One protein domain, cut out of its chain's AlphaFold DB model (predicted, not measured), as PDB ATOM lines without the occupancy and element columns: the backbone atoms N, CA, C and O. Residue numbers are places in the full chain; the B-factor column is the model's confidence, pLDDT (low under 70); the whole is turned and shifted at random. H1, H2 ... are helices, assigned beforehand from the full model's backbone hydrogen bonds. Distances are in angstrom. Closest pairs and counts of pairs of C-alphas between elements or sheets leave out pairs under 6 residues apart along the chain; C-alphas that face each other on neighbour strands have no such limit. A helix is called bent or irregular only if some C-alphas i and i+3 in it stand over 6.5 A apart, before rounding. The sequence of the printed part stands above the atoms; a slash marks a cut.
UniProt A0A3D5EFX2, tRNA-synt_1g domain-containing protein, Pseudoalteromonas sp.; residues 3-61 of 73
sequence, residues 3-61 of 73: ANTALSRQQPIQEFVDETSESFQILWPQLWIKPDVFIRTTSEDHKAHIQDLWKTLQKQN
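Overview. This is residues 3 to 61 of the 73 residues of the protein "tRNA-synt_1g domain-containing protein" of Pseudoalteromonas sp. (UniProt A0A3D5EFX2). A short helix, H1, makes a corner with the first end of a long helix, H2; from the other end of H2 a long link folds back and leads to a second long helix, H3, which sticks out as an arm with residues 44 to 49 and 51 to 59 and touches neither of the others. The printed part has 59 residues with three named helices in the order H1, H2, H3 and no named strand: the class is all helix. The whole is only just extended, close to loose, with a radius of gyration of the C-alphas of 15.8 A. Its outline is flat, spanning 46 by 34 by 15 A.

Arrangement. H1, residues 3 to 8, and H2, residues 13 to 30, touch only at the corner by their tight link of four residues. H2 touches H1 with residues 13 to 16 alone, and the closest C-alphas of the two are those of Ala 6 and Ile 13, 5.4 A apart. Their lines are about perpendicular, at 81 degrees, that of H2 being a rough one. H2 is irregular, but only just: C-alphas 26 and 29 are 6.6 A apart. H3, residues 44 to 59, is apart from H1 and from H2. Every O i to N i+4 pair is within hydrogen-bond range in H1 and H3, and 12 of 14 are in H2.

Along the chain. H1 begins at C-alpha 3, (167.012, 149.378, 147.617). H2 measures 26.9 A from first to last C-alpha and ends at C-alpha 30, (167.884, 120.913, 145.007). H3 measures 22.5 A and ends at C-alpha 59, (136.531, 153.377, 151.379).

Size, cuts and confidence. The two C-alphas farthest apart are those of Gln 30 and Asn 61, 47.0 A. The link from H2 to H3, residues 31 to 43, is long. The printed part has no cut, its mean pLDDT is 96.9, and no printed residue is under 70.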
ATOM      1  N   ALA A   3     166.576 148.242 148.430       93.25
ATOM      2  CA  ALA A   3     167.012 149.378 147.617       93.25
ATOM      3  C   ALA A   3     168.423 149.874 147.977       93.25
ATOM      4  O   ALA A   3     169.236 150.122 147.091       93.25
ATOM      5  N   ASN A   4     168.747 149.958 149.272       94.25
ATOM      6  CA  ASN A   4     170.073 150.387 149.728       94.25
ATOM      7  C   ASN A   4     171.148 149.360 149.351       94.25
ATOM      8  O   ASN A   4     172.266 149.735 149.009       94.25
ATOM      9  N   THR A   5     170.813 148.066 149.392       95.12
ATOM     10  CA  THR A   5     171.727 147.001 148.970       95.12
ATOM     11  C   THR A   5     172.004 147.079 147.470       95.12
ATOM     12  O   THR A   5     173.173 147.077 147.091       95.12
ATOM     13  N   ALA A   6     170.973 147.239 146.633       95.38
ATOM     14  CA  ALA A   6     171.145 147.443 145.190       95.38
ATOM     15  C   ALA A   6     172.011 148.681 144.888       95.38
ATOM     16  O   ALA A   6     172.975 148.598 144.127       95.38
ATOM     17  N   LEU A   7     171.751 149.799 145.578       95.88
ATOM     18  CA  LEU A   7     172.530 151.032 145.439       95.88
ATOM     19  C   LEU A   7     174.004 150.843 145.825       95.88
ATOM     20  O   LEU A   7     174.887 151.281 145.092       95.88
ATOM     21  N   SER A   8     174.289 150.154 146.937       96.69
ATOM     22  CA  SER A   8     175.671 149.862 147.357       96.69
ATOM     23  C   SER A   8     176.443 149.006 146.347       96.69
ATOM     24  O   SER A   8     177.669 149.066 146.300       96.69
ATOM     25  N   ARG A   9     175.719 148.238 145.524       95.19
ATOM     26  CA  ARG A   9     176.253 147.402 144.445       95.19
ATOM     27  C   ARG A   9     176.259 148.102 143.084       95.19
ATOM     28  O   ARG A   9     176.688 147.494 142.115       95.19
ATOM     29  N   GLN A  10     175.791 149.353 143.010       96.75
ATOM     30  CA  GLN A  10     175.630 150.116 141.764       96.75
ATOM     31  C   GLN A  10     174.809 149.364 140.703       96.75
ATOM     32  O   GLN A  10     175.025 149.521 139.505       96.75
ATOM     33  N   GLN A  11     173.853 148.555 141.156       96.25
ATOM     34  CA  GLN A  11     173.029 147.706 140.307       96.25
ATOM     35  C   GLN A  11     171.598 148.262 140.245       96.25
ATOM     36  O   GLN A  11     171.069 148.694 141.279       96.25
ATOM     37  N   PRO A  12     170.934 148.246 139.073       97.31
ATOM     38  CA  PRO A  12     169.509 148.534 138.977       97.31
ATOM     39  C   PRO A  12     168.700 147.674 139.954       97.31
ATOM     40  O   PRO A  12     168.889 146.463 140.050       97.31
ATOM     41  N   ILE A  13     167.767 148.290 140.688       97.06
ATOM     42  CA  ILE A  13     167.036 147.591 141.757       97.06
ATOM     43  C   ILE A  13     166.230 146.397 141.243       97.06
ATOM     44  O   ILE A  13     166.152 145.383 141.930       97.06
ATOM     45  N   GLN A  14     165.653 146.519 140.045       96.38
ATOM     46  CA  GLN A  14     164.861 145.460 139.431       96.38
ATOM     47  C   GLN A  14     165.741 144.247 139.106       96.38
ATOM     48  O   GLN A  14     165.416 143.136 139.505       96.38
ATOM     49  N   GLU A  15     166.899 144.489 138.496       97.19
ATOM     50  CA  GLU A  15     167.894 143.457 138.189       97.19
ATOM     51  C   GLU A  15     168.373 142.750 139.466       97.19
ATOM     52  O   GLU A  15     168.320 141.526 139.557       97.19
ATOM     53  N   PHE A  16     168.698 143.516 140.515       97.44
ATOM     54  CA  PHE A  16     169.124 142.965 141.804       97.44
ATOM     55  C   PHE A  16     168.091 142.002 142.414       97.44
ATOM     56  O   PHE A  16     168.443 140.933 142.927       97.44
ATOM     57  N   VAL A  17     166.801 142.361 142.389       97.69
ATOM     58  CA  VAL A  17     165.744 141.497 142.943       97.69
ATOM     59  C   VAL A  17     165.370 140.343 142.017       97.69
ATOM     60  O   VAL A  17     164.862 139.331 142.512       97.69
ATOM     61  N   ASP A  18     165.588 140.475 140.707       97.75
ATOM     62  CA  ASP A  18     165.406 139.407 139.721       97.75
ATOM     63  C   ASP A  18     166.444 138.303 139.943       97.75
ATOM     64  O   ASP A  18     166.053 137.174 140.245       97.75
ATOM     65  N   GLU A  19     167.734 138.650 139.967       97.38
ATOM     66  CA  GLU A  19     168.837 137.715 140.248       97.38
ATOM     67  C   GLU A  19     168.696 137.044 141.620       97.38
ATOM     68  O   GLU A  19     168.875 135.831 141.780       97.38
ATOM     69  N   THR A  20     168.334 137.838 142.634       96.44
ATOM     70  CA  THR A  20     168.113 137.313 143.983       96.44
ATOM     71  C   THR A  20     166.980 136.289 143.968       96.44
ATOM     72  O   THR A  20     167.145 135.201 144.512       96.44
ATOM     73  N   SER A  21     165.846 136.598 143.330       97.44
ATOM     74  CA  SER A  21     164.693 135.684 143.263       97.44
ATOM     75  C   SER A  21     165.023 134.403 142.494       97.44
ATOM     76  O   SER A  21     164.650 133.316 142.934       97.44
ATOM     77  N   GLU A  22     165.729 134.527 141.372       97.44
ATOM     78  CA  GLU A  22     166.159 133.401 140.541       97.44
ATOM     79  C   GLU A  22     167.062 132.439 141.323       97.44
ATOM     80  O   GLU A  22     166.849 131.226 141.290       97.44
ATOM     81  N   SER A  23     167.989 132.971 142.125       97.44
ATOM     82  CA  SER A  23     168.863 132.164 142.985       97.44
ATOM     83  C   SER A  23     168.069 131.248 143.932       97.44
ATOM     84  O   SER A  23     168.434 130.087 144.130       97.44
ATOM     85  N   PHE A  24     166.944 131.726 144.481       96.75
ATOM     86  CA  PHE A  24     166.051 130.894 145.297       96.75
ATOM     87  C   PHE A  24     165.278 129.872 144.458       96.75
ATOM     88  O   PHE A  24     165.188 128.715 144.865       96.75
ATOM     89  N   GLN A  25     164.757 130.265 143.292       96.25
ATOM     90  CA  GLN A  25     164.050 129.341 142.395       96.25
ATOM     91  C   GLN A  25     164.937 128.171 141.956       96.25
ATOM     92  O   GLN A  25     164.466 127.039 141.898       96.25
ATOM     93  N   ILE A  26     166.223 128.426 141.705       96.94
ATOM     94  CA  ILE A  26     167.214 127.399 141.351       96.94
ATOM     95  C   ILE A  26     167.538 126.489 142.546       96.94
ATOM     96  O   ILE A  26     167.763 125.289 142.366       96.94
ATOM     97  N   LEU A  27     167.573 127.036 143.765       97.31
ATOM     98  CA  LEU A  27     167.898 126.285 144.982       97.31
ATOM     99  C   LEU A  27     166.771 125.332 145.407       97.31
ATOM    100  O   LEU A  27     167.046 124.226 145.866       97.31
ATOM    101  N   TRP A  28     165.507 125.733 145.271       96.94
ATOM    102  CA  TRP A  28     164.366 124.977 145.809       96.94
ATOM    103  C   TRP A  28     164.284 123.520 145.316       96.94
ATOM    104  O   TRP A  28     164.181 122.631 146.166       96.94
ATOM    105  N   PRO A  29     164.426 123.217 144.011       95.75
ATOM    106  CA  PRO A  29     164.440 121.837 143.528       95.75
ATOM    107  C   PRO A  29     165.577 120.993 144.115       95.75
ATOM    108  O   PRO A  29     165.388 119.803 144.357       95.75
ATOM    109  N   GLN A  30     166.738 121.600 144.391       97.25
ATOM    110  CA  GLN A  30     167.884 120.913 145.007       97.25
ATOM    111  C   GLN A  30     167.592 120.507 146.457       97.25
ATOM    112  O   GLN A  30     168.167 119.551 146.972       97.25
ATOM    113  N   LEU A  31     166.667 121.220 147.102       97.38
ATOM    114  CA  LEU A  31     166.159 120.934 148.440       97.38
ATOM    115  C   LEU A  31     164.878 120.088 148.418       97.38
ATOM    116  O   LEU A  31     164.233 119.948 149.454       97.38
ATOM    117  N   TRP A  32     164.505 119.523 147.262       97.12
ATOM    118  CA  TRP A  32     163.269 118.752 147.078       97.12
ATOM    119  C   TRP A  32     161.992 119.563 147.354       97.12
ATOM    120  O   TRP A  32     160.941 119.004 147.668       97.12
ATOM    121  N   ILE A  33     162.068 120.889 147.215       97.44
ATOM    122  CA  ILE A  33     160.939 121.805 147.366       97.44
ATOM    123  C   ILE A  33     160.326 122.042 145.987       97.44
ATOM    124  O   ILE A  33     160.990 122.522 145.068       97.44
ATOM    125  N   LYS A  34     159.033 121.737 145.856       94.81
ATOM    126  CA  LYS A  34     158.253 121.981 144.641       94.81
ATOM    127  C   LYS A  34     156.983 122.760 144.996       94.81
ATOM    128  O   LYS A  34     156.006 122.140 145.408       94.81
ATOM    129  N   PRO A  35     156.998 124.096 144.885       94.56
ATOM    130  CA  PRO A  35     155.816 124.900 145.148       94.56
ATOM    131  C   PRO A  35     154.812 124.760 143.998       94.56
ATOM    132  O   PRO A  35     155.207 124.605 142.841       94.56
ATOM    133  N   ASP A  36     153.525 124.912 144.295       97.12
ATOM    134  CA  ASP A  36     152.512 125.108 143.252       97.12
ATOM    135  C   ASP A  36     152.660 126.487 142.589       97.12
ATOM    136  O   ASP A  36     152.415 126.643 141.396       97.12
ATOM    137  N   VAL A  37     153.100 127.493 143.358       94.62
ATOM    138  CA  VAL A  37     153.303 128.869 142.887       94.62
ATOM    139  C   VAL A  37     154.529 129.494 143.556       94.62
ATOM    140  O   VAL A  37     154.677 129.442 144.777       94.62
ATOM    141  N   PHE A  38     155.382 130.153 142.768       94.94
ATOM    142  CA  PHE A  38     156.457 131.020 143.260       94.94
ATOM    143  C   PHE A  38     156.054 132.489 143.065       94.94
ATOM    144  O   PHE A  38     156.159 133.033 141.967       94.94
ATOM    145  N   ILE A  39     155.550 133.135 144.120       95.19
ATOM    146  CA  ILE A  39     155.058 134.519 144.043       95.19
ATOM    147  C   ILE A  39     156.212 135.511 144.223       95.19
ATOM    148  O   ILE A  39     157.069 135.342 145.088       95.19
ATOM    149  N   ARG A  40     156.187 136.597 143.443       97.38
ATOM    150  CA  ARG A  40     157.065 137.763 143.616       97.38
ATOM    151  C   ARG A  40     156.227 139.004 143.900       97.38
ATOM    152  O   ARG A  40     155.274 139.279 143.174       97.38
ATOM    153  N   THR A  41     156.602 139.792 144.909       97.06
ATOM    154  CA  THR A  41     155.895 141.044 145.252       97.06
ATOM    155  C   THR A  41     156.090 142.149 144.210       97.06
ATOM    156  O   THR A  41     155.333 143.112 144.168       97.06
ATOM    157  N   THR A  42     157.075 141.996 143.320       96.94
ATOM    158  CA  THR A  42     157.283 142.859 142.152       96.94
ATOM    159  C   THR A  42     156.370 142.529 140.969       96.94
ATOM    160  O   THR A  42     156.354 143.304 140.014       96.94
ATOM    161  N   SER A  43     155.613 141.424 141.014       96.56
ATOM    162  CA  SER A  43     154.661 141.061 139.954       96.56
ATOM    163  C   SER A  43     153.507 142.058 139.853       96.56
ATOM    164  O   SER A  43     153.075 142.633 140.855       96.56
ATOM    165  N   GLU A  44     152.988 142.246 138.640       97.19
ATOM    166  CA  GLU A  44     151.861 143.156 138.399       97.19
ATOM    167  C   GLU A  44     150.591 142.708 139.129       97.19
ATOM    168  O   GLU A  44     149.917 143.541 139.730       97.19
ATOM    169  N   ASP A  45     150.325 141.400 139.198       96.81
ATOM    170  CA  ASP A  45     149.173 140.857 139.927       96.81
ATOM    171  C   ASP A  45     149.234 141.191 141.424       96.81
ATOM    172  O   ASP A  45     148.237 141.606 142.020       96.81
ATOM    173  N   HIS A  46     150.417 141.072 142.041       97.69
ATOM    174  CA  HIS A  46     150.593 141.436 143.446       97.69
ATOM    175  C   HIS A  46     150.374 142.936 143.668       97.69
ATOM    176  O   HIS A  46     149.668 143.327 144.601       97.69
ATOM    177  N   LYS A  47     150.944 143.783 142.801       98.19
ATOM    178  CA  LYS A  47     150.760 145.241 142.875       98.19
ATOM    179  C   LYS A  47     149.286 145.617 142.746       98.19
ATOM    180  O   LYS A  47     148.796 146.393 143.566       98.19
ATOM    181  N   ALA A  48     148.586 145.050 141.765       98.25
ATOM    182  CA  ALA A  48     147.164 145.293 141.545       98.25
ATOM    183  C   ALA A  48     146.336 144.894 142.777       98.25
ATOM    184  O   ALA A  48     145.532 145.687 143.269       98.25
ATOM    185  N   HIS A  49     146.607 143.718 143.349       98.06
ATOM    186  CA  HIS A  49     145.887 143.238 144.525       98.06
ATOM    187  C   HIS A  49     146.075 144.145 145.751       98.06
ATOM    188  O   HIS A  49     145.105 144.494 146.426       98.06
ATOM    189  N   ILE A  50     147.310 144.583 146.025       98.19
ATOM    190  CA  ILE A  50     147.586 145.486 147.152       98.19
ATOM    191  C   ILE A  50     146.969 146.873 146.927       98.19
ATOM    192  O   ILE A  50     146.453 147.474 147.872       98.19
ATOM    193  N   GLN A  51     146.957 147.374 145.690       98.50
ATOM    194  CA  GLN A  51     146.264 148.623 145.363       98.50
ATOM    195  C   GLN A  51     144.755 148.525 145.613       98.50
ATOM    196  O   GLN A  51     144.150 149.482 146.099       98.50
ATOM    197  N   ASP A  52     144.138 147.388 145.311       98.50
ATOM    198  CA  ASP A  52     142.707 147.187 145.535       98.50
ATOM    199  C   ASP A  52     142.364 147.006 147.018       98.50
ATOM    200  O   ASP A  52     141.375 147.578 147.495       98.50
ATOM    201  N   LEU A  53     143.221 146.316 147.776       98.31
ATOM    202  CA  LEU A  53     143.128 146.269 149.235       98.31
ATOM    203  C   LEU A  53     143.207 147.681 149.833       98.31
ATOM    204  O   LEU A  53     142.345 148.062 150.626       98.31
ATOM    205  N   TRP A  54     144.180 148.490 149.404       98.31
ATOM    206  CA  TRP A  54     144.335 149.872 149.869       98.31
ATOM    207  C   TRP A  54     143.080 150.715 149.613       98.31
ATOM    208  O   TRP A  54     142.575 151.378 150.519       98.31
ATOM    209  N   LYS A  55     142.529 150.660 148.391       98.31
ATOM    210  CA  LYS A  55     141.282 151.364 148.043       98.31
ATOM    211  C   LYS A  55     140.107 150.902 148.906       98.31
ATOM    212  O   LYS A  55     139.231 151.707 149.210       98.31
ATOM    213  N   THR A  56     140.063 149.624 149.275       98.44
ATOM    214  CA  THR A  56     139.003 149.067 150.128       98.44
ATOM    215  C   THR A  56     139.080 149.646 151.537       98.44
ATOM    216  O   THR A  56     138.096 150.213 152.004       98.44
ATOM    217  N   LEU A  57     140.264 149.619 152.152       98.31
ATOM    218  CA  LEU A  57     140.503 150.202 153.478       98.31
ATOM    219  C   LEU A  57     140.217 151.711 153.498       98.31
ATOM    220  O   LEU A  57     139.604 152.234 154.427       98.31
ATOM    221  N   GLN A  58     140.592 152.421 152.429       97.50
ATOM    222  CA  GLN A  58     140.272 153.839 152.286       97.50
ATOM    223  C   GLN A  58     138.754 154.083 152.233       97.50
ATOM    224  O   GLN A  58     138.258 154.984 152.903       97.50
ATOM    225  N   LYS A  59     138.002 153.278 151.467       98.00
ATOM    226  CA  LYS A  59     136.531 153.377 151.379       98.00
ATOM    227  C   LYS A  59     135.835 153.057 152.702       98.00
ATOM    228  O   LYS A  59     134.770 153.605 152.963       98.00
ATOM    229  N   GLN A  60     136.424 152.180 153.512       98.25
ATOM    230  CA  GLN A  60     135.926 151.818 154.840       98.25
ATOM    231  C   GLN A  60     136.281 152.852 155.919       98.25
ATOM    232  O   GLN A  60     135.824 152.726 157.049       98.25
ATOM    233  N   ASN A  61     137.019 153.911 155.557       96.75
ATOM    234  CA  ASN A  61     137.494 154.947 156.473       96.75
ATOM    235  C   ASN A  61     138.450 154.403 157.559       96.75
ATOM    236  O   ASN A  61     138.556 154.983 158.640       96.75
TER     237      ASN A  61